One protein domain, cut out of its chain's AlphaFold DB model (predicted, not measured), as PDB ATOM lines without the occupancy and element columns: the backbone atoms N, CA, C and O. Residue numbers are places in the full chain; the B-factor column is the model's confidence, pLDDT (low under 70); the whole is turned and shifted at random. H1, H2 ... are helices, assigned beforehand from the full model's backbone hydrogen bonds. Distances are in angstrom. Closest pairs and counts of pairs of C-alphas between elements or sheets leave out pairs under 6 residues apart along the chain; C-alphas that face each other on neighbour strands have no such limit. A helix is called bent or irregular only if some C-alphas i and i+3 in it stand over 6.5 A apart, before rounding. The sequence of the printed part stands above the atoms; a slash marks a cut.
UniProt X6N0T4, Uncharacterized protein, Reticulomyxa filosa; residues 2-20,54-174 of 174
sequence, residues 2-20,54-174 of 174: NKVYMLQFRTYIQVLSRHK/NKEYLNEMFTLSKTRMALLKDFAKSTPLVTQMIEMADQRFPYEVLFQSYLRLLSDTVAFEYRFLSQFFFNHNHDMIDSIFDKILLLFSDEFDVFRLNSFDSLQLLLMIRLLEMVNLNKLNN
ATOM      1  N   ASN A   2     143.785 225.808 188.631       81.88
ATOM      2  CA  ASN A   2     144.325 224.433 188.739       81.88
ATOM      3  C   ASN A   2     145.822 224.301 188.351       81.88
ATOM      4  O   ASN A   2     146.619 223.847 189.158       81.88
ATOM      5  N   LYS A   3     146.249 224.793 187.173       87.44
ATOM      6  CA  LYS A   3     147.661 224.699 186.729       87.44
ATOM      7  C   LYS A   3     148.671 225.392 187.657       87.44
ATOM      8  O   LYS A   3     149.787 224.902 187.796       87.44
ATOM      9  N   VAL A   4     148.293 226.525 188.255       90.19
ATOM     10  CA  VAL A   4     149.170 227.288 189.160       90.19
ATOM     11  C   VAL A   4     149.333 226.522 190.466       90.19
ATOM     12  O   VAL A   4     150.463 226.255 190.865       90.19
ATOM     13  N   TYR A   5     148.222 226.079 191.062       91.31
ATOM     14  CA  TYR A   5     148.261 225.248 192.263       91.31
ATOM     15  C   TYR A   5     149.010 223.939 192.021       91.31
ATOM     16  O   TYR A   5     149.896 223.598 192.794       91.31
ATOM     17  N   MET A   6     148.746 223.247 190.912       91.88
ATOM     18  CA  MET A   6     149.473 222.030 190.542       91.88
ATOM     19  C   MET A   6     150.986 222.255 190.486       91.88
ATOM     20  O   MET A   6     151.741 221.454 191.030       91.88
ATOM     21  N   LEU A   7     151.449 223.341 189.858       93.38
ATOM     22  CA  LEU A   7     152.877 223.656 189.796       93.38
ATOM     23  C   LEU A   7     153.460 223.957 191.185       93.38
ATOM     24  O   LEU A   7     154.558 223.493 191.498       93.38
ATOM     25  N   GLN A   8     152.727 224.707 192.012       92.94
ATOM     26  CA  GLN A   8     153.135 225.038 193.377       92.94
ATOM     27  C   GLN A   8     153.234 223.784 194.245       92.94
ATOM     28  O   GLN A   8     154.293 223.532 194.813       92.94
ATOM     29  N   PHE A   9     152.187 222.956 194.291       93.81
ATOM     30  CA  PHE A   9     152.175 221.719 195.072       93.81
ATOM     31  C   PHE A   9     153.218 220.721 194.582       93.81
ATOM     32  O   PHE A   9     153.899 220.114 195.399       93.81
ATOM     33  N   ARG A  10     153.413 220.586 193.266       93.19
ATOM     34  CA  ARG A  10     154.445 219.697 192.725       93.19
ATOM     35  C   ARG A  10     155.846 220.144 193.133       93.19
ATOM     36  O   ARG A  10     156.621 219.325 193.614       93.19
ATOM     37  N   THR A  11     156.154 221.434 192.989       93.56
ATOM     38  CA  THR A  11     157.437 221.997 193.440       93.56
ATOM     39  C   THR A  11     157.609 221.812 194.948       93.56
ATOM     40  O   THR A  11     158.670 221.405 195.408       93.56
ATOM     41  N   TYR A  12     156.546 222.054 195.717       94.62
ATOM     42  CA  TYR A  12     156.545 221.906 197.167       94.62
ATOM     43  C   TYR A  12     156.864 220.470 197.601       94.62
ATOM     44  O   TYR A  12     157.803 220.259 198.366       94.62
ATOM     45  N   ILE A  13     156.151 219.477 197.055       92.12
ATOM     46  CA  ILE A  13     156.398 218.049 197.315       92.12
ATOM     47  C   ILE A  13     157.829 217.675 196.934       92.12
ATOM     48  O   ILE A  13     158.511 217.009 197.708       92.12
ATOM     49  N   GLN A  14     158.308 218.122 195.771       92.12
ATOM     50  CA  GLN A  14     159.669 217.833 195.323       92.12
ATOM     51  C   GLN A  14     160.713 218.347 196.315       92.12
ATOM     52  O   GLN A  14     161.610 217.594 196.685       92.12
ATOM     53  N   VAL A  15     160.579 219.583 196.802       92.62
ATOM     54  CA  VAL A  15     161.488 220.113 197.826       92.62
ATOM     55  C   VAL A  15     161.398 219.280 199.103       92.62
ATOM     56  O   VAL A  15     162.426 218.805 199.578       92.62
ATOM     57  N   LEU A  16     160.192 219.026 199.621       91.69
ATOM     58  CA  LEU A  16     160.018 218.230 200.840       91.69
ATOM     59  C   LEU A  16     160.627 216.824 200.713       91.69
ATOM     60  O   LEU A  16     161.329 216.377 201.615       91.69
ATOM     61  N   SER A  17     160.421 216.150 199.579       88.56
ATOM     62  CA  SER A  17     160.936 214.799 199.326       88.56
ATOM     63  C   SER A  17     162.468 214.722 199.356       88.56
ATOM     64  O   SER A  17     163.017 213.727 199.829       88.56
ATOM     65  N   ARG A  18     163.169 215.785 198.928       90.50
ATOM     66  CA  ARG A  18     164.640 215.872 198.988       90.50
ATOM     67  C   ARG A  18     165.170 216.030 200.412       90.50
ATOM     68  O   ARG A  18     166.287 215.606 200.686       90.50
ATOM     69  N   HIS A  19     164.369 216.604 201.306       89.06
ATOM     70  CA  HIS A  19     164.720 216.869 202.703       89.06
ATOM     71  C   HIS A  19     164.135 215.832 203.676       89.06
ATOM     72  O   HIS A  19     164.012 216.080 204.877       89.06
ATOM     73  N   LYS A  20     163.791 214.640 203.182       87.50
ATOM     74  CA  LYS A  20     163.423 213.501 204.026       87.50
ATOM     75  C   LYS A  20     164.658 212.948 204.747       87.50
ATOM     76  O   LYS A  20     165.726 212.800 204.152       87.50
ATOM     77  N   ASN A  54     171.610 198.838 217.003       55.84
ATOM     78  CA  ASN A  54     170.189 198.551 216.793       55.84
ATOM     79  C   ASN A  54     169.284 198.983 217.959       55.84
ATOM     80  O   ASN A  54     168.161 199.398 217.725       55.84
ATOM     81  N   LYS A  55     169.725 198.938 219.223       58.06
ATOM     82  CA  LYS A  55     168.801 199.186 220.348       58.06
ATOM     83  C   LYS A  55     168.356 200.645 220.463       58.06
ATOM     84  O   LYS A  55     167.171 200.900 220.635       58.06
ATOM     85  N   GLU A  56     169.295 201.586 220.397       62.03
ATOM     86  CA  GLU A  56     169.010 203.017 220.586       62.03
ATOM     87  C   GLU A  56     168.253 203.602 219.392       62.03
ATOM     88  O   GLU A  56     167.241 204.268 219.591       62.03
ATOM     89  N   TYR A  57     168.664 203.250 218.171       66.06
ATOM     90  CA  TYR A  57     167.983 203.636 216.935       66.06
ATOM     91  C   TYR A  57     166.532 203.139 216.888       66.06
ATOM     92  O   TYR A  57     165.619 203.930 216.659       66.06
ATOM     93  N   LEU A  58     166.292 201.852 217.171       65.81
ATOM     94  CA  LEU A  58     164.936 201.297 217.172       65.81
ATOM     95  C   LEU A  58     164.082 201.917 218.282       65.81
ATOM     96  O   LEU A  58     162.898 202.177 218.084       65.81
ATOM     97  N   ASN A  59     164.667 202.195 219.449       66.69
ATOM     98  CA  ASN A  59     163.931 202.824 220.538       66.69
ATOM     99  C   ASN A  59     163.556 204.275 220.197       66.69
ATOM    100  O   ASN A  59     162.436 204.687 220.468       66.69
ATOM    101  N   GLU A  60     164.433 205.036 219.541       68.69
ATOM    102  CA  GLU A  60     164.112 206.377 219.039       68.69
ATOM    103  C   GLU A  60     163.045 206.338 217.926       68.69
ATOM    104  O   GLU A  60     162.108 207.140 217.939       68.69
ATOM    105  N   MET A  61     163.123 205.351 217.025       69.19
ATOM    106  CA  MET A  61     162.168 205.132 215.931       69.19
ATOM    107  C   MET A  61     160.799 204.617 216.382       69.19
ATOM    108  O   MET A  61     159.819 204.859 215.687       69.19
ATOM    109  N   PHE A  62     160.679 203.933 217.518       72.62
ATOM    110  CA  PHE A  62     159.394 203.402 217.999       72.62
ATOM    111  C   PHE A  62     158.884 204.072 219.275       72.62
ATOM    112  O   PHE A  62     157.812 203.738 219.778       72.62
ATOM    113  N   THR A  63     159.605 205.078 219.765       79.00
ATOM    114  CA  THR A  63     159.135 205.942 220.843       79.00
ATOM    115  C   THR A  63     158.439 207.176 220.275       79.00
ATOM    116  O   THR A  63     158.792 207.728 219.226       79.00
ATOM    117  N   LEU A  64     157.440 207.660 221.014       76.19
ATOM    118  CA  LEU A  64     156.882 208.994 220.825       76.19
ATOM    119  C   LEU A  64     157.919 210.037 221.260       76.19
ATOM    120  O   LEU A  64     157.891 210.541 222.383       76.19
ATOM    121  N   SER A  65     158.857 210.347 220.366       79.50
ATOM    122  CA  SER A  65     159.826 211.422 220.561       79.50
ATOM    123  C   SER A  65     159.118 212.766 220.785       79.50
ATOM    124  O   SER A  65     157.936 212.946 220.464       79.50
ATOM    125  N   LYS A  66     159.844 213.754 221.324       80.12
ATOM    126  CA  LYS A  66     159.303 215.104 221.561       80.12
ATOM    127  C   LYS A  66     158.664 215.692 220.295       80.12
ATOM    128  O   LYS A  66     157.598 216.296 220.382       80.12
ATOM    129  N   THR A  67     159.276 215.454 219.135       79.81
ATOM    130  CA  THR A  67     158.773 215.870 217.820       79.81
ATOM    131  C   THR A  67     157.429 215.218 217.502       79.81
ATOM    132  O   THR A  67     156.466 215.913 217.195       79.81
ATOM    133  N   ARG A  68     157.314 213.895 217.663       85.25
ATOM    134  CA  ARG A  68     156.075 213.148 217.384       85.25
ATOM    135  C   ARG A  68     154.933 213.498 218.331       85.25
ATOM    136  O   ARG A  68     153.783 213.579 217.912       85.25
ATOM    137  N   MET A  69     155.243 213.773 219.597       84.25
ATOM    138  CA  MET A  69     154.251 214.296 220.539       84.25
ATOM    139  C   MET A  69     153.779 215.705 220.165       84.25
ATOM    140  O   MET A  69     152.593 216.004 220.312       84.25
ATOM    141  N   ALA A  70     154.681 216.568 219.688       84.75
ATOM    142  CA  ALA A  70     154.330 217.915 219.243       84.75
ATOM    143  C   ALA A  70     153.402 217.884 218.016       84.75
ATOM    144  O   ALA A  70     152.433 218.640 217.972       84.75
ATOM    145  N   LEU A  71     153.621 216.948 217.081       85.25
ATOM    146  CA  LEU A  71     152.746 216.751 215.916       85.25
ATOM    147  C   LEU A  71     151.278 216.529 216.303       85.25
ATOM    148  O   LEU A  71     150.387 217.091 215.667       85.25
ATOM    149  N   LEU A  72     151.029 215.738 217.352       81.81
ATOM    150  CA  LEU A  72     149.677 215.425 217.821       81.81
ATOM    151  C   LEU A  72     149.040 216.566 218.624       81.81
ATOM    152  O   LEU A  72     147.833 216.773 218.542       81.81
ATOM    153  N   LYS A  73     149.823 217.288 219.432       82.81
ATOM    154  CA  LYS A  73     149.289 218.340 220.314       82.81
ATOM    155  C   LYS A  73     148.971 219.629 219.568       82.81
ATOM    156  O   LYS A  73     147.956 220.260 219.844       82.81
ATOM    157  N   ASP A  74     149.828 220.006 218.626       75.88
ATOM    158  CA  ASP A  74     149.810 221.342 218.034       75.88
ATOM    159  C   ASP A  74     149.306 221.355 216.587       75.88
ATOM    160  O   ASP A  74     149.476 222.355 215.895       75.88
ATOM    161  N   PHE A  75     148.629 220.299 216.117       77.00
ATOM    162  CA  PHE A  75     148.170 220.211 214.723       77.00
ATOM    163  C   PHE A  75     147.379 221.450 214.265       77.00
ATOM    164  O   PHE A  75     147.659 222.019 213.210       77.00
ATOM    165  N   ALA A  76     146.437 221.930 215.082       70.31
ATOM    166  CA  ALA A  76     145.631 223.109 214.757       70.31
ATOM    167  C   ALA A  76     146.465 224.398 214.608       70.31
ATOM    168  O   ALA A  76     146.097 225.267 213.818       70.31
ATOM    169  N   LYS A  77     147.583 224.500 215.339       76.69
ATOM    170  CA  LYS A  77     148.508 225.646 215.348       76.69
ATOM    171  C   LYS A  77     149.700 225.464 214.407       76.69
ATOM    172  O   LYS A  77     150.481 226.396 214.240       76.69
ATOM    173  N   SER A  78     149.863 224.274 213.833       81.50
ATOM    174  CA  SER A  78     150.973 223.973 212.938       81.50
ATOM    175  C   SER A  78     150.868 224.797 211.657       81.50
ATOM    176  O   SER A  78     149.794 224.938 211.068       81.50
ATOM    177  N   THR A  79     151.998 225.355 211.241       87.69
ATOM    178  CA  THR A  79     152.152 226.063 209.970       87.69
ATOM    179  C   THR A  79     152.903 225.175 208.988       87.69
ATOM    180  O   THR A  79     153.844 224.495 209.409       87.69
ATOM    181  N   PRO A  80     152.564 225.202 207.688       90.75
ATOM    182  CA  PRO A  80     153.363 224.518 206.683       90.75
ATOM    183  C   PRO A  80     154.818 224.998 206.707       90.75
ATOM    184  O   PRO A  80     155.092 226.191 206.841       90.75
ATOM    185  N   LEU A  81     155.753 224.067 206.549       92.69
ATOM    186  CA  LEU A  81     157.172 224.341 206.381       92.69
ATOM    187  C   LEU A  81     157.405 225.219 205.148       92.69
ATOM    188  O   LEU A  81     156.830 224.986 204.080       92.69
ATOM    189  N   VAL A  82     158.300 226.194 205.294       92.88
ATOM    190  CA  VAL A  82     158.683 227.128 204.232       92.88
ATOM    191  C   VAL A  82     159.844 226.534 203.440       92.88
ATOM    192  O   VAL A  82     160.955 226.439 203.955       92.88
ATOM    193  N   THR A  83     159.610 226.168 202.177       89.31
ATOM    194  CA  THR A  83     160.603 225.496 201.311       89.31
ATOM    195  C   THR A  83     161.942 226.221 201.243       89.31
ATOM    196  O   THR A  83     162.979 225.585 201.372       89.31
ATOM    197  N   GLN A  84     161.922 227.550 201.133       88.31
ATOM    198  CA  GLN A  84     163.137 228.370 201.096       88.31
ATOM    199  C   GLN A  84     163.967 228.235 202.377       88.31
ATOM    200  O   GLN A  84     165.188 228.147 202.316       88.31
ATOM    201  N   MET A  85     163.315 228.187 203.541       88.88
ATOM    202  CA  MET A  85     164.015 228.038 204.819       88.88
ATOM    203  C   MET A  85     164.627 226.644 204.958       88.88
ATOM    204  O   MET A  85     165.741 226.522 205.456       88.88
ATOM    205  N   ILE A  86     163.924 225.609 204.488       89.19
ATOM    206  CA  ILE A  86     164.426 224.230 204.489       89.19
ATOM    207  C   ILE A  86     165.688 224.124 203.629       89.19
ATOM    208  O   ILE A  86     166.696 223.590 204.084       89.19
ATOM    209  N   GLU A  87     165.645 224.672 202.411       88.12
ATOM    210  CA  GLU A  87     166.772 224.636 201.476       88.12
ATOM    211  C   GLU A  87     167.982 225.417 202.009       88.12
ATOM    212  O   GLU A  87     169.113 224.965 201.863       88.12
ATOM    213  N   MET A  88     167.760 226.559 202.669       88.69
ATOM    214  CA  MET A  88     168.838 227.354 203.270       88.69
ATOM    215  C   MET A  88     169.461 226.694 204.504       88.69
ATOM    216  O   MET A  88     170.656 226.856 204.743       88.69
ATOM    217  N   ALA A  89     168.660 225.992 205.309       89.00
ATOM    218  CA  ALA A  89     169.121 225.342 206.532       89.00
ATOM    219  C   ALA A  89     169.701 223.935 206.299       89.00
ATOM    220  O   ALA A  89     170.272 223.368 207.228       89.00
ATOM    221  N   ASP A  90     169.509 223.361 205.104       87.06
ATOM    222  CA  ASP A  90     169.776 221.949 204.766       87.06
ATOM    223  C   ASP A  90     169.223 220.963 205.815       87.06
ATOM    224  O   ASP A  90     169.777 219.900 206.104       87.06
ATOM    225  N   GLN A  91     168.102 221.339 206.433       86.94
ATOM    226  CA  GLN A  91     167.498 220.555 207.497       86.94
ATOM    227  C   GLN A  91     166.711 219.392 206.897       86.94
ATOM    228  O   GLN A  91     165.987 219.552 205.912       86.94
ATOM    229  N   ARG A  92     166.833 218.216 207.516       89.12
ATOM    230  CA  ARG A  92     166.017 217.045 207.191       89.12
ATOM    231  C   ARG A  92     164.939 216.840 208.239       89.12
ATOM    232  O   ARG A  92     165.120 217.217 209.396       89.12
ATOM    233  N   PHE A  93     163.824 216.263 207.811       89.38
ATOM    234  CA  PHE A  93     162.678 216.000 208.671       89.38
ATOM    235  C   PHE A  93     162.195 214.556 208.522       89.38
ATOM    236  O   PHE A  93     162.289 213.979 207.426       89.38
ATOM    237  N   PRO A  94     161.617 213.980 209.587       88.62
ATOM    238  CA  PRO A  94     160.946 212.700 209.487       88.62
ATOM    239  C   PRO A  94     159.677 212.864 208.638       88.62
ATOM    240  O   PRO A  94     159.079 213.944 208.560       88.62
ATOM    241  N   TYR A  95     159.266 211.793 207.960       89.69
ATOM    242  CA  TYR A  95     158.240 211.888 206.919       89.69
ATOM    243  C   TYR A  95     156.882 212.366 207.450       89.69
ATOM    244  O   TYR A  95     156.183 213.100 206.762       89.69
ATOM    245  N   GLU A  96     156.520 212.032 208.688       89.50
ATOM    246  CA  GLU A  96     155.287 212.493 209.326       89.50
ATOM    247  C   GLU A  96     155.215 214.024 209.473       89.50
ATOM    248  O   GLU A  96     154.130 214.595 209.371       89.50
ATOM    249  N   VAL A  97     156.357 214.706 209.639       90.81
ATOM    250  CA  VAL A  97     156.425 216.178 209.673       90.81
ATOM    251  C   VAL A  97     156.212 216.740 208.266       90.81
ATOM    252  O   VAL A  97     155.443 217.683 208.084       90.81
ATOM    253  N   LEU A  98     156.840 216.135 207.251       92.25
ATOM    254  CA  LEU A  98     156.640 216.514 205.846       92.25
ATOM    255  C   LEU A  98     155.177 216.319 205.424       92.25
ATOM    256  O   LEU A  98     154.584 217.191 204.788       92.25
ATOM    257  N   PHE A  99     154.577 215.202 205.834       92.00
ATOM    258  CA  PHE A  99     153.177 214.884 205.593       92.00
ATOM    259  C   PHE A  99     152.240 215.880 206.274       92.00
ATOM    260  O   PHE A  99     151.345 216.406 205.616       92.00
ATOM    261  N   GLN A 100     152.466 216.198 207.557       91.69
ATOM    262  CA  GLN A 100     151.707 217.234 208.267       91.69
ATOM    263  C   GLN A 100     151.771 218.563 207.511       91.69
ATOM    264  O   GLN A 100     150.748 219.207 207.296       91.69
ATOM    265  N   SER A 101     152.974 218.949 207.092       93.00
ATOM    266  CA  SER A 101     153.228 220.195 206.384       93.00
ATOM    267  C   SER A 101     152.454 220.285 205.070       93.00
ATOM    268  O   SER A 101     151.781 221.283 204.805       93.00
ATOM    269  N   TYR A 102     152.504 219.220 204.267       92.38
ATOM    270  CA  TYR A 102     151.741 219.127 203.029       92.38
ATOM    271  C   TYR A 102     150.233 219.167 203.290       92.38
ATOM    272  O   TYR A 102     149.518 219.960 202.680       92.38
ATOM    273  N   LEU A 103     149.754 218.344 204.226       91.62
ATOM    274  CA  LEU A 103     148.341 218.237 204.566       91.62
ATOM    275  C   LEU A 103     147.781 219.574 205.068       91.62
ATOM    276  O   LEU A 103     146.669 219.956 204.700       91.62
ATOM    277  N   ARG A 104     148.566 220.318 205.857       90.81
ATOM    278  CA  ARG A 104     148.218 221.657 206.333       90.81
ATOM    279  C   ARG A 104     148.133 222.653 205.182       90.81
ATOM    280  O   ARG A 104     147.120 223.336 205.064       90.81
ATOM    281  N   LEU A 105     149.145 222.694 204.311       92.62
ATOM    282  CA  LEU A 105     149.152 223.586 203.150       92.62
ATOM    283  C   LEU A 105     147.953 223.313 202.238       92.62
ATOM    284  O   LEU A 105     147.274 224.247 201.815       92.62
ATOM    285  N   LEU A 106     147.674 222.038 201.963       92.19
ATOM    286  CA  LEU A 106     146.540 221.616 201.151       92.19
ATOM    287  C   LEU A 106     145.214 222.026 201.800       92.19
ATOM    288  O   LEU A 106     144.395 222.667 201.149       92.19
ATOM    289  N   SER A 107     145.023 221.712 203.083       90.44
ATOM    290  CA  SER A 107     143.794 222.037 203.811       90.44
ATOM    291  C   SER A 107     143.543 223.544 203.882       90.44
ATOM    292  O   SER A 107     142.413 223.977 203.661       90.44
ATOM    293  N   ASP A 108     144.573 224.343 204.168       90.31
ATOM    294  CA  ASP A 108     144.456 225.802 204.217       90.31
ATOM    295  C   ASP A 108     144.129 226.362 202.826       90.31
ATOM    296  O   ASP A 108     143.209 227.165 202.683       90.31
ATOM    297  N   THR A 109     144.812 225.885 201.780       92.44
ATOM    298  CA  THR A 109     144.576 226.332 200.396       92.44
ATOM    299  C   THR A 109     143.159 225.999 199.930       92.44
ATOM    300  O   THR A 109     142.483 226.862 199.376       92.44
ATOM    301  N   VAL A 110     142.677 224.781 200.200       91.12
ATOM    302  CA  VAL A 110     141.299 224.369 199.881       91.12
ATOM    303  C   VAL A 110     140.289 225.211 200.656       91.12
ATOM    304  O   VAL A 110     139.302 225.656 200.078       91.12
ATOM    305  N   ALA A 111     140.526 225.477 201.945       89.81
ATOM    306  CA  ALA A 111     139.624 226.293 202.754       89.81
ATOM    307  C   ALA A 111     139.548 227.744 202.252       89.81
ATOM    308  O   ALA A 111     138.455 228.313 202.187       89.81
ATOM    309  N   PHE A 112     140.683 228.342 201.882       90.31
ATOM    310  CA  PHE A 112     140.714 229.687 201.309       90.31
ATOM    311  C   PHE A 112     140.025 229.741 199.950       90.31
ATOM    312  O   PHE A 112     139.204 230.631 199.736       90.31
ATOM    313  N   GLU A 113     140.293 228.777 199.069       91.19
ATOM    314  CA  GLU A 113     139.676 228.744 197.744       91.19
ATOM    315  C   GLU A 113     138.174 228.470 197.834       91.19
ATOM    316  O   GLU A 113     137.390 229.121 197.153       91.19
ATOM    317  N   TYR A 114     137.733 227.588 198.735       89.75
ATOM    318  CA  TYR A 114     136.309 227.354 198.972       89.75
ATOM    319  C   TYR A 114     135.611 228.625 199.458       89.75
ATOM    320  O   TYR A 114     134.551 228.981 198.946       89.75
ATOM    321  N   ARG A 115     136.215 229.351 200.409       89.56
ATOM    322  CA  ARG A 115     135.676 230.634 200.884       89.56
ATOM    323  C   ARG A 115     135.630 231.667 199.764       89.56
ATOM    324  O   ARG A 115     134.592 232.303 199.597       89.56
ATOM    325  N   PHE A 116     136.699 231.795 198.982       90.69
ATOM    326  CA  PHE A 116     136.739 232.671 197.814       90.69
ATOM    327  C   PHE A 116     135.605 232.317 196.846       90.69
ATOM    328  O   PHE A 116     134.741 233.146 196.573       90.69
ATOM    329  N   LEU A 117     135.513 231.060 196.414       90.62
ATOM    330  CA  LEU A 117     134.479 230.630 195.481       90.62
ATOM    331  C   LEU A 117     133.069 230.834 196.040       90.62
ATOM    332  O   LEU A 117     132.205 231.330 195.326       90.62
ATOM    333  N   SER A 118     132.852 230.563 197.329       88.50
ATOM    334  CA  SER A 118     131.554 230.784 197.974       88.50
ATOM    335  C   SER A 118     131.113 232.247 197.979       88.50
ATOM    336  O   SER A 118     129.923 232.522 197.841       88.50
ATOM    337  N   GLN A 119     132.059 233.183 198.089       89.44
ATOM    338  CA  GLN A 119     131.777 234.618 198.092       89.44
ATOM    339  C   GLN A 119     131.522 235.173 196.688       89.44
ATOM    340  O   GLN A 119     130.767 236.132 196.548       89.44
ATOM    341  N   PHE A 120     132.140 234.592 195.654       87.44
ATOM    342  CA  PHE A 120     132.067 235.111 194.283       87.44
ATOM    343  C   PHE A 120     131.099 234.345 193.368       87.44
ATOM    344  O   PHE A 120     130.555 234.941 192.440       87.44
ATOM    345  N   PHE A 121     130.865 233.050 193.607       84.50
ATOM    346  CA  PHE A 121     130.173 232.153 192.668       84.50
ATOM    347  C   PHE A 121     128.962 231.403 193.250       84.50
ATOM    348  O   PHE A 121     128.317 230.681 192.492       84.50
ATOM    349  N   PHE A 122     128.616 231.630 194.528       70.88
ATOM    350  CA  PHE A 122     127.407 231.229 195.283       70.88
ATOM    351  C   PHE A 122     126.874 229.784 195.110       70.88
ATOM    352  O   PHE A 122     126.790 229.070 196.106       70.88
ATOM    353  N   ASN A 123     126.527 229.337 193.898       73.44
ATOM    354  CA  ASN A 123     125.778 228.105 193.610       73.44
ATOM    355  C   ASN A 123     126.585 226.975 192.929       73.44
ATOM    356  O   ASN A 123     126.066 225.868 192.822       73.44
ATOM    357  N   HIS A 124     127.830 227.205 192.481       72.88
ATOM    358  CA  HIS A 124     128.646 226.201 191.753       72.88
ATOM    359  C   HIS A 124     129.965 225.837 192.456       72.88
ATOM    360  O   HIS A 124     130.929 225.401 191.831       72.88
ATOM    361  N   ASN A 125     130.031 226.037 193.771       76.94
ATOM    362  CA  ASN A 125     131.307 226.027 194.492       76.94
ATOM    363  C   ASN A 125     131.922 224.621 194.585       76.94
ATOM    364  O   ASN A 125     133.140 224.494 194.526       76.94
ATOM    365  N   HIS A 126     131.097 223.577 194.709       81.81
ATOM    366  CA  HIS A 126     131.569 222.194 194.845       81.81
ATOM    367  C   HIS A 126     132.220 221.682 193.554       81.81
ATOM    368  O   HIS A 126     133.401 221.353 193.575       81.81
ATOM    369  N   ASP A 127     131.517 221.759 192.419       86.12
ATOM    370  CA  ASP A 127     132.048 221.322 191.116       86.12
ATOM    371  C   ASP A 127     133.338 222.068 190.730       86.12
ATOM    372  O   ASP A 127     134.253 221.513 190.116       86.12
ATOM    373  N   MET A 128     133.427 223.355 191.093       87.31
ATOM    374  CA  MET A 128     134.626 224.157 190.854       87.31
ATOM    375  C   MET A 128     135.794 223.730 191.746       87.31
ATOM    376  O   MET A 128     136.921 223.661 191.257       87.31
ATOM    377  N   ILE A 129     135.546 223.433 193.026       89.25
ATOM    378  CA  ILE A 129     136.578 222.934 193.941       89.25
ATOM    379  C   ILE A 129     137.107 221.584 193.477       89.25
ATOM    380  O   ILE A 129     138.325 221.437 193.375       89.25
ATOM    381  N   ASP A 130     136.228 220.654 193.120       90.12
ATOM    382  CA  ASP A 130     136.621 219.327 192.641       90.12
ATOM    383  C   ASP A 130     137.471 219.465 191.366       90.12
ATOM    384  O   ASP A 130     138.619 219.023 191.303       90.12
ATOM    385  N   SER A 131     137.019 220.275 190.402       90.38
ATOM    386  CA  SER A 131     137.786 220.583 189.185       90.38
ATOM    387  C   SER A 131     139.168 221.211 189.452       90.38
ATOM    388  O   SER A 131     140.119 221.007 188.685       90.38
ATOM    389  N   ILE A 132     139.330 221.982 190.534       89.69
ATOM    390  CA  ILE A 132     140.613 222.596 190.907       89.69
ATOM    391  C   ILE A 132     141.524 221.602 191.631       89.69
ATOM    392  O   ILE A 132     142.717 221.551 191.314       89.69
ATOM    393  N   PHE A 133     140.987 220.832 192.577       92.00
ATOM    394  CA  PHE A 133     141.777 220.053 193.528       92.00
ATOM    395  C   PHE A 133     141.860 218.558 193.226       92.00
ATOM    396  O   PHE A 133     142.801 217.943 193.719       92.00
ATOM    397  N   ASP A 134     141.022 217.978 192.364       92.12
ATOM    398  CA  ASP A 134     141.054 216.541 192.032       92.12
ATOM    399  C   ASP A 134     142.453 216.060 191.642       92.12
ATOM    400  O   ASP A 134     142.976 215.081 192.170       92.12
ATOM    401  N   LYS A 135     143.119 216.798 190.748       91.44
ATOM    402  CA  LYS A 135     144.476 216.454 190.291       91.44
ATOM    403  C   LYS A 135     145.535 216.628 191.379       91.44
ATOM    404  O   LYS A 135     146.546 215.935 191.351       91.44
ATOM    405  N   ILE A 136     145.318 217.556 192.307       92.81
ATOM    406  CA  ILE A 136     146.230 217.822 193.426       92.81
ATOM    407  C   ILE A 136     146.085 216.710 194.469       92.81
ATOM    408  O   ILE A 136     147.085 216.201 194.967       92.81
ATOM    409  N   LEU A 137     144.847 216.301 194.756       91.69
ATOM    410  CA  LEU A 137     144.533 215.187 195.645       91.69
ATOM    411  C   LEU A 137     145.053 213.863 195.080       91.69
ATOM    412  O   LEU A 137     145.627 213.078 195.829       91.69
ATOM    413  N   LEU A 138     144.930 213.650 193.766       93.06
ATOM    414  CA  LEU A 138     145.514 212.488 193.101       93.06
ATOM    415  C   LEU A 138     147.044 212.480 193.229       93.06
ATOM    416  O   LEU A 138     147.607 211.483 193.663       93.06
ATOM    417  N   LEU A 139     147.703 213.612 192.951       91.38
ATOM    418  CA  LEU A 139     149.153 213.758 193.124       91.38
ATOM    419  C   LEU A 139     149.596 213.425 194.557       91.38
ATOM    420  O   LEU A 139     150.602 212.751 194.753       91.38
ATOM    421  N   PHE A 140     148.856 213.893 195.561       89.75
ATOM    422  CA  PHE A 140     149.135 213.560 196.954       89.75
ATOM    423  C   PHE A 140     148.961 212.070 197.251       89.75
ATOM    424  O   PHE A 140     149.802 211.481 197.932       89.75
ATOM    425  N   SER A 141     147.876 211.473 196.752       91.12
ATOM    426  CA  SER A 141     147.587 210.053 196.939       91.12
ATOM    427  C   SER A 141     148.692 209.185 196.346       91.12
ATOM    428  O   SER A 141     149.169 208.280 197.022       91.12
ATOM    429  N   ASP A 142     149.146 209.500 195.130       91.69
ATOM    430  CA  ASP A 142     150.201 208.754 194.442       91.69
ATOM    431  C   ASP A 142     151.525 208.797 195.225       91.69
ATOM    432  O   ASP A 142     152.161 207.768 195.459       91.69
ATOM    433  N   GLU A 143     151.925 209.980 195.700       87.69
ATOM    434  CA  GLU A 143     153.142 210.157 196.506       87.69
ATOM    435  C   GLU A 143     153.058 209.419 197.852       87.69
ATOM    436  O   GLU A 143     154.033 208.817 198.316       87.69
ATOM    437  N   PHE A 144     151.880 209.422 198.478       87.00
ATOM    438  CA  PHE A 144     151.652 208.691 199.719       87.00
ATOM    439  C   PHE A 144     151.624 207.174 199.505       87.00
ATOM    440  O   PHE A 144     152.163 206.436 200.329       87.00
ATOM    441  N   ASP A 145     151.052 206.688 198.404       89.38
ATOM    442  CA  ASP A 145     151.019 205.263 198.080       89.38
ATOM    443  C   ASP A 145     152.434 204.701 197.892       89.38
ATOM    444  O   ASP A 145     152.752 203.638 198.437       89.38
ATOM    445  N   VAL A 146     153.315 205.445 197.212       87.19
ATOM    446  CA  VAL A 146     154.739 205.093 197.079       87.19
ATOM    447  C   VAL A 146     155.413 205.003 198.448       87.19
ATOM    448  O   VAL A 146     156.170 204.065 198.710       87.19
ATOM    449  N   PHE A 147     155.136 205.951 199.342       86.56
ATOM    450  CA  PHE A 147     155.682 205.924 200.693       86.56
ATOM    451  C   PHE A 147     155.138 204.746 201.517       86.56
ATOM    452  O   PHE A 147     155.922 204.024 202.133       86.56
ATOM    453  N   ARG A 148     153.819 204.515 201.502       86.25
ATOM    454  CA  ARG A 148     153.148 203.462 202.277       86.25
ATOM    455  C   ARG A 148     153.693 202.080 201.937       86.25
ATOM    456  O   ARG A 148     153.914 201.282 202.842       86.25
ATOM    457  N   LEU A 149     153.927 201.799 200.655       86.44
ATOM    458  CA  LEU A 149     154.467 200.511 200.204       86.44
ATOM    459  C   LEU A 149     155.897 200.241 200.695       86.44
ATOM    460  O   LEU A 149     156.318 199.088 200.728       86.44
ATOM    461  N   ASN A 150     156.626 201.289 201.086       84.06
ATOM    462  CA  ASN A 150     158.025 201.224 201.501       84.06
ATOM    463  C   ASN A 150     158.240 201.623 202.974       84.06
ATOM    464  O   ASN A 150     159.385 201.787 203.393       84.06
ATOM    465  N   SER A 151     157.171 201.816 203.754       84.62
ATOM    466  CA  SER A 151     157.260 202.191 205.169       84.62
ATOM    467  C   SER A 151     157.142 200.958 206.063       84.62
ATOM    468  O   SER A 151     156.161 200.219 205.992       84.62
ATOM    469  N   PHE A 152     158.139 200.758 206.926       84.19
ATOM    470  CA  PHE A 152     158.144 199.708 207.952       84.19
ATOM    471  C   PHE A 152     157.955 200.269 209.372       84.19
ATOM    472  O   PHE A 152     157.918 199.514 210.340       84.19
ATOM    473  N   ASP A 153     157.777 201.588 209.504       85.38
ATOM    474  CA  ASP A 153     157.486 202.253 210.774       85.38
ATOM    475  C   ASP A 153     155.965 202.351 210.972       85.38
ATOM    476  O   ASP A 153     155.280 203.237 210.449       85.38
ATOM    477  N   SER A 154     155.409 201.415 211.744       85.56
ATOM    478  CA  SER A 154     153.971 201.393 212.026       85.56
ATOM    479  C   SER A 154     153.511 202.559 212.905       85.56
ATOM    480  O   SER A 154     152.347 202.959 212.816       85.56
ATOM    481  N   LEU A 155     154.400 203.148 213.713       87.12
ATOM    482  CA  LEU A 155     154.081 204.318 214.524       87.12
ATOM    483  C   LEU A 155     153.969 205.557 213.634       87.12
ATOM    484  O   LEU A 155     153.016 206.321 213.778       87.12
ATOM    485  N   GLN A 156     154.880 205.732 212.679       87.62
ATOM    486  CA  GLN A 156     154.809 206.786 211.666       87.62
ATOM    487  C   GLN A 156     153.511 206.692 210.852       87.62
ATOM    488  O   GLN A 156     152.801 207.690 210.727       87.62
ATOM    489  N   LEU A 157     153.146 205.497 210.373       89.56
ATOM    490  CA  LEU A 157     151.872 205.287 209.672       89.56
ATOM    491  C   LEU A 157     150.664 205.628 210.556       89.56
ATOM    492  O   LEU A 157     149.746 206.320 210.110       89.56
ATOM    493  N   LEU A 158     150.676 205.207 211.824       90.25
ATOM    494  CA  LEU A 158     149.621 205.541 212.781       90.25
ATOM    495  C   LEU A 158     149.514 207.055 213.007       90.25
ATOM    496  O   LEU A 158     148.407 207.593 213.017       90.25
ATOM    497  N   LEU A 159     150.640 207.756 213.164       90.06
ATOM    498  CA  LEU A 159     150.660 209.211 213.313       90.06
ATOM    499  C   LEU A 159     150.050 209.900 212.096       90.06
ATOM    500  O   LEU A 159     149.241 210.806 212.258       90.06
ATOM    501  N   MET A 160     150.377 209.453 210.886       90.81
ATOM    502  CA  MET A 160     149.815 210.022 209.661       90.81
ATOM    503  C   MET A 160     148.300 209.828 209.568       90.81
ATOM    504  O   MET A 160     147.587 210.765 209.207       90.81
ATOM    505  N   ILE A 161     147.793 208.658 209.967       91.31
ATOM    506  CA  ILE A 161     146.348 208.414 210.074       91.31
ATOM    507  C   ILE A 161     145.722 209.392 211.079       91.31
ATOM    508  O   ILE A 161     144.726 210.042 210.767       91.31
ATOM    509  N   ARG A 162     146.336 209.568 212.257       90.62
ATOM    510  CA  ARG A 162     145.853 210.520 213.271       90.62
ATOM    511  C   ARG A 162     145.870 211.966 212.784       90.62
ATOM    512  O   ARG A 162     144.931 212.703 213.064       90.62
ATOM    513  N   LEU A 163     146.891 212.376 212.034       90.62
ATOM    514  CA  LEU A 163     146.957 213.711 211.434       90.62
ATOM    515  C   LEU A 163     145.796 213.938 210.452       90.62
ATOM    516  O   LEU A 163     145.179 215.003 210.469       90.62
ATOM    517  N   LEU A 164     145.448 212.929 209.650       89.44
ATOM    518  CA  LEU A 164     144.296 212.985 208.748       89.44
ATOM    519  C   LEU A 164     142.966 213.091 209.518       89.44
ATOM    520  O   LEU A 164     142.112 213.910 209.177       89.44
ATOM    521  N   GLU A 165     142.802 212.312 210.591       88.62
ATOM    522  CA  GLU A 165     141.636 212.409 211.483       88.62
ATOM    523  C   GLU A 165     141.509 213.807 212.102       88.62
ATOM    524  O   GLU A 165     140.413 214.362 212.155       88.62
ATOM    525  N   MET A 166     142.621 214.413 212.528       86.31
ATOM    526  CA  MET A 166     142.627 215.756 213.112       86.31
ATOM    527  C   MET A 166     142.177 216.834 212.119       86.31
ATOM    528  O   MET A 166     141.471 217.762 212.517       86.31
ATOM    529  N   VAL A 167     142.512 216.708 210.829       83.25
ATOM    530  CA  VAL A 167     141.951 217.586 209.784       83.25
ATOM    531  C   VAL A 167     140.432 217.463 209.732       83.25
ATOM    532  O   VAL A 167     139.741 218.478 209.663       83.25
ATOM    533  N   ASN A 168     139.902 216.241 209.793       77.62
ATOM    534  CA  ASN A 168     138.460 216.008 209.746       77.62
ATOM    535  C   ASN A 168     137.743 216.529 210.997       77.62
ATOM    536  O   ASN A 168     136.693 217.155 210.879       77.62
ATOM    537  N   LEU A 169     138.316 216.340 212.187       72.12
ATOM    538  CA  LEU A 169     137.733 216.826 213.442       72.12
ATOM    539  C   LEU A 169     137.740 218.358 213.539       72.12
ATOM    540  O   LEU A 169     136.777 218.947 214.023       72.12
ATOM    541  N   ASN A 170     138.772 219.026 213.019       64.06
ATOM    542  CA  ASN A 170     138.812 220.492 212.974       64.06
ATOM    543  C   ASN A 170     137.733 221.105 212.062       64.06
ATOM    544  O   ASN A 170     137.402 222.278 212.237       64.06
ATOM    545  N   LYS A 171     137.162 220.335 211.123       57.19
ATOM    546  CA  LYS A 171     136.003 220.764 210.320       57.19
ATOM    547  C   LYS A 171     134.683 220.727 211.094       57.19
ATOM    548  O   LYS A 171     133.743 221.372 210.662       57.19
ATOM    549  N   LEU A 172     134.594 219.968 212.190       45.09
ATOM    550  CA  LEU A 172     133.374 219.859 213.005       45.09
ATOM    551  C   LEU A 172     133.284 220.940 214.092       45.09
ATOM    552  O   LEU A 172     132.202 221.198 214.607       45.09
ATOM    553  N   ASN A 173     134.416 221.551 214.446       46.56
ATOM    554  CA  ASN A 173     134.513 222.551 215.513       46.56
ATOM    555  C   ASN A 173     134.544 224.007 215.003       46.56
ATOM    556  O   ASN A 173     134.666 224.917 215.823       46.56
ATOM    557  N   ASN A 174     134.465 224.229 213.685       42.56
ATOM    558  CA  ASN A 174     134.371 225.546 213.036       42.56
ATOM    559  C   ASN A 174     133.129 225.604 212.150       42.56
ATOM    560  O   ASN A 174     132.617 226.727 211.955       42.56
TER     561      ASN A 174
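Overview. This is residues 2 to 20 and 54 to 174 of the 174 residues of an uncharacterized protein of Reticulomyxa filosa (UniProt X6N0T4). The core is an elongated bundle in which H1, H5 and H7 and the long arm H6b of the bent helix H6 run roughly along one axis, with H5 between H1 and H7. The short H4 packs on residues 12 to 16 of H1 and the short H3 on residues 159 to 163 of H7, while H2 lies at one tip of the domain and residues 119 to 124, at the other, stick out. The printed part has 140 residues with seven named helices, H1 to H7 in order, and no named strand; its class is all helix. It is compact, with a radius of gyration of the C-alphas of 16.5 A, and spans 58 by 32 by 29 A.

Along the chain. Find C-alpha 2 at (144.325, 224.433, 188.739); from there H1 runs 24.3 A to residue 18. Past the cut, H2 holds residues 54 to 62, H3 66 to 73 and H4 83 to 89. At C-alpha 95, (158.240, 211.888, 206.919), the longest helix, H5, sets out and runs 37.4 A to residue 121. H6, residues 125 to 149, was assigned as one helix by its hydrogen bonds but is bent: C-alphas 132 and 135 are 7.3 A apart, and its arms are H6a, 125 to 132, and H6b, 135 to 149, which is 21.3 A long. H7, residues 154 to 170, runs 24.4 A to C-alpha 170 at (138.812, 220.492, 212.974).

Arrangement. Begin at H1, which only just touches H5, with 3 pairs of C-alphas within 8 A; the closest are Leu 16 and Leu 98, 6.3 A apart, and the tilt is a shallow 12 degrees, opposite ways. H1 touches H4 at C-alphas Val 15 and Thr 83, 6.5 A apart, and H6b at Met 6 and Ile 136, 6.0 A. H5 touches H7 at C-alphas Glu 96 and Met 160, 6.0 A apart, at a shallow tilt of 20 degrees, the same way. Look at C-alphas Leu 117 and Asn 125, 5.7 A apart, where H5 touches H6a at a steep tilt of 47 degrees; H5 and H6b are near each other. H3 touches H7 at C-alphas Leu 72 and Leu 163, 7.2 A apart. H2 is close to H7 but not clearly touching, its Phe 62 C-alpha 6.4 A from that of Leu 155. H1 and H7 are apart. The helix packing is mostly aligned, with 5 of 6 pairs at a shallow tilt. In H1, H2, H4, H5, H6a, H6b and H7 every O i to N i+4 pair is within hydrogen-bond range; in H3, 3 of 4 are.

Size, cuts and confidence. The C-alphas farthest apart are those of Lys 55 and Asn 123, 58.3 A. Residues 21 to 53 are not printed, and C-alphas 20 and 54 are 20.8 A apart across this cut. Of the links printed whole, H3 to H4 is short and the others are tight. Mean pLDDT of the printed part is 84.9; look for values under 70 at residues 54 to 61 and 170 to 174.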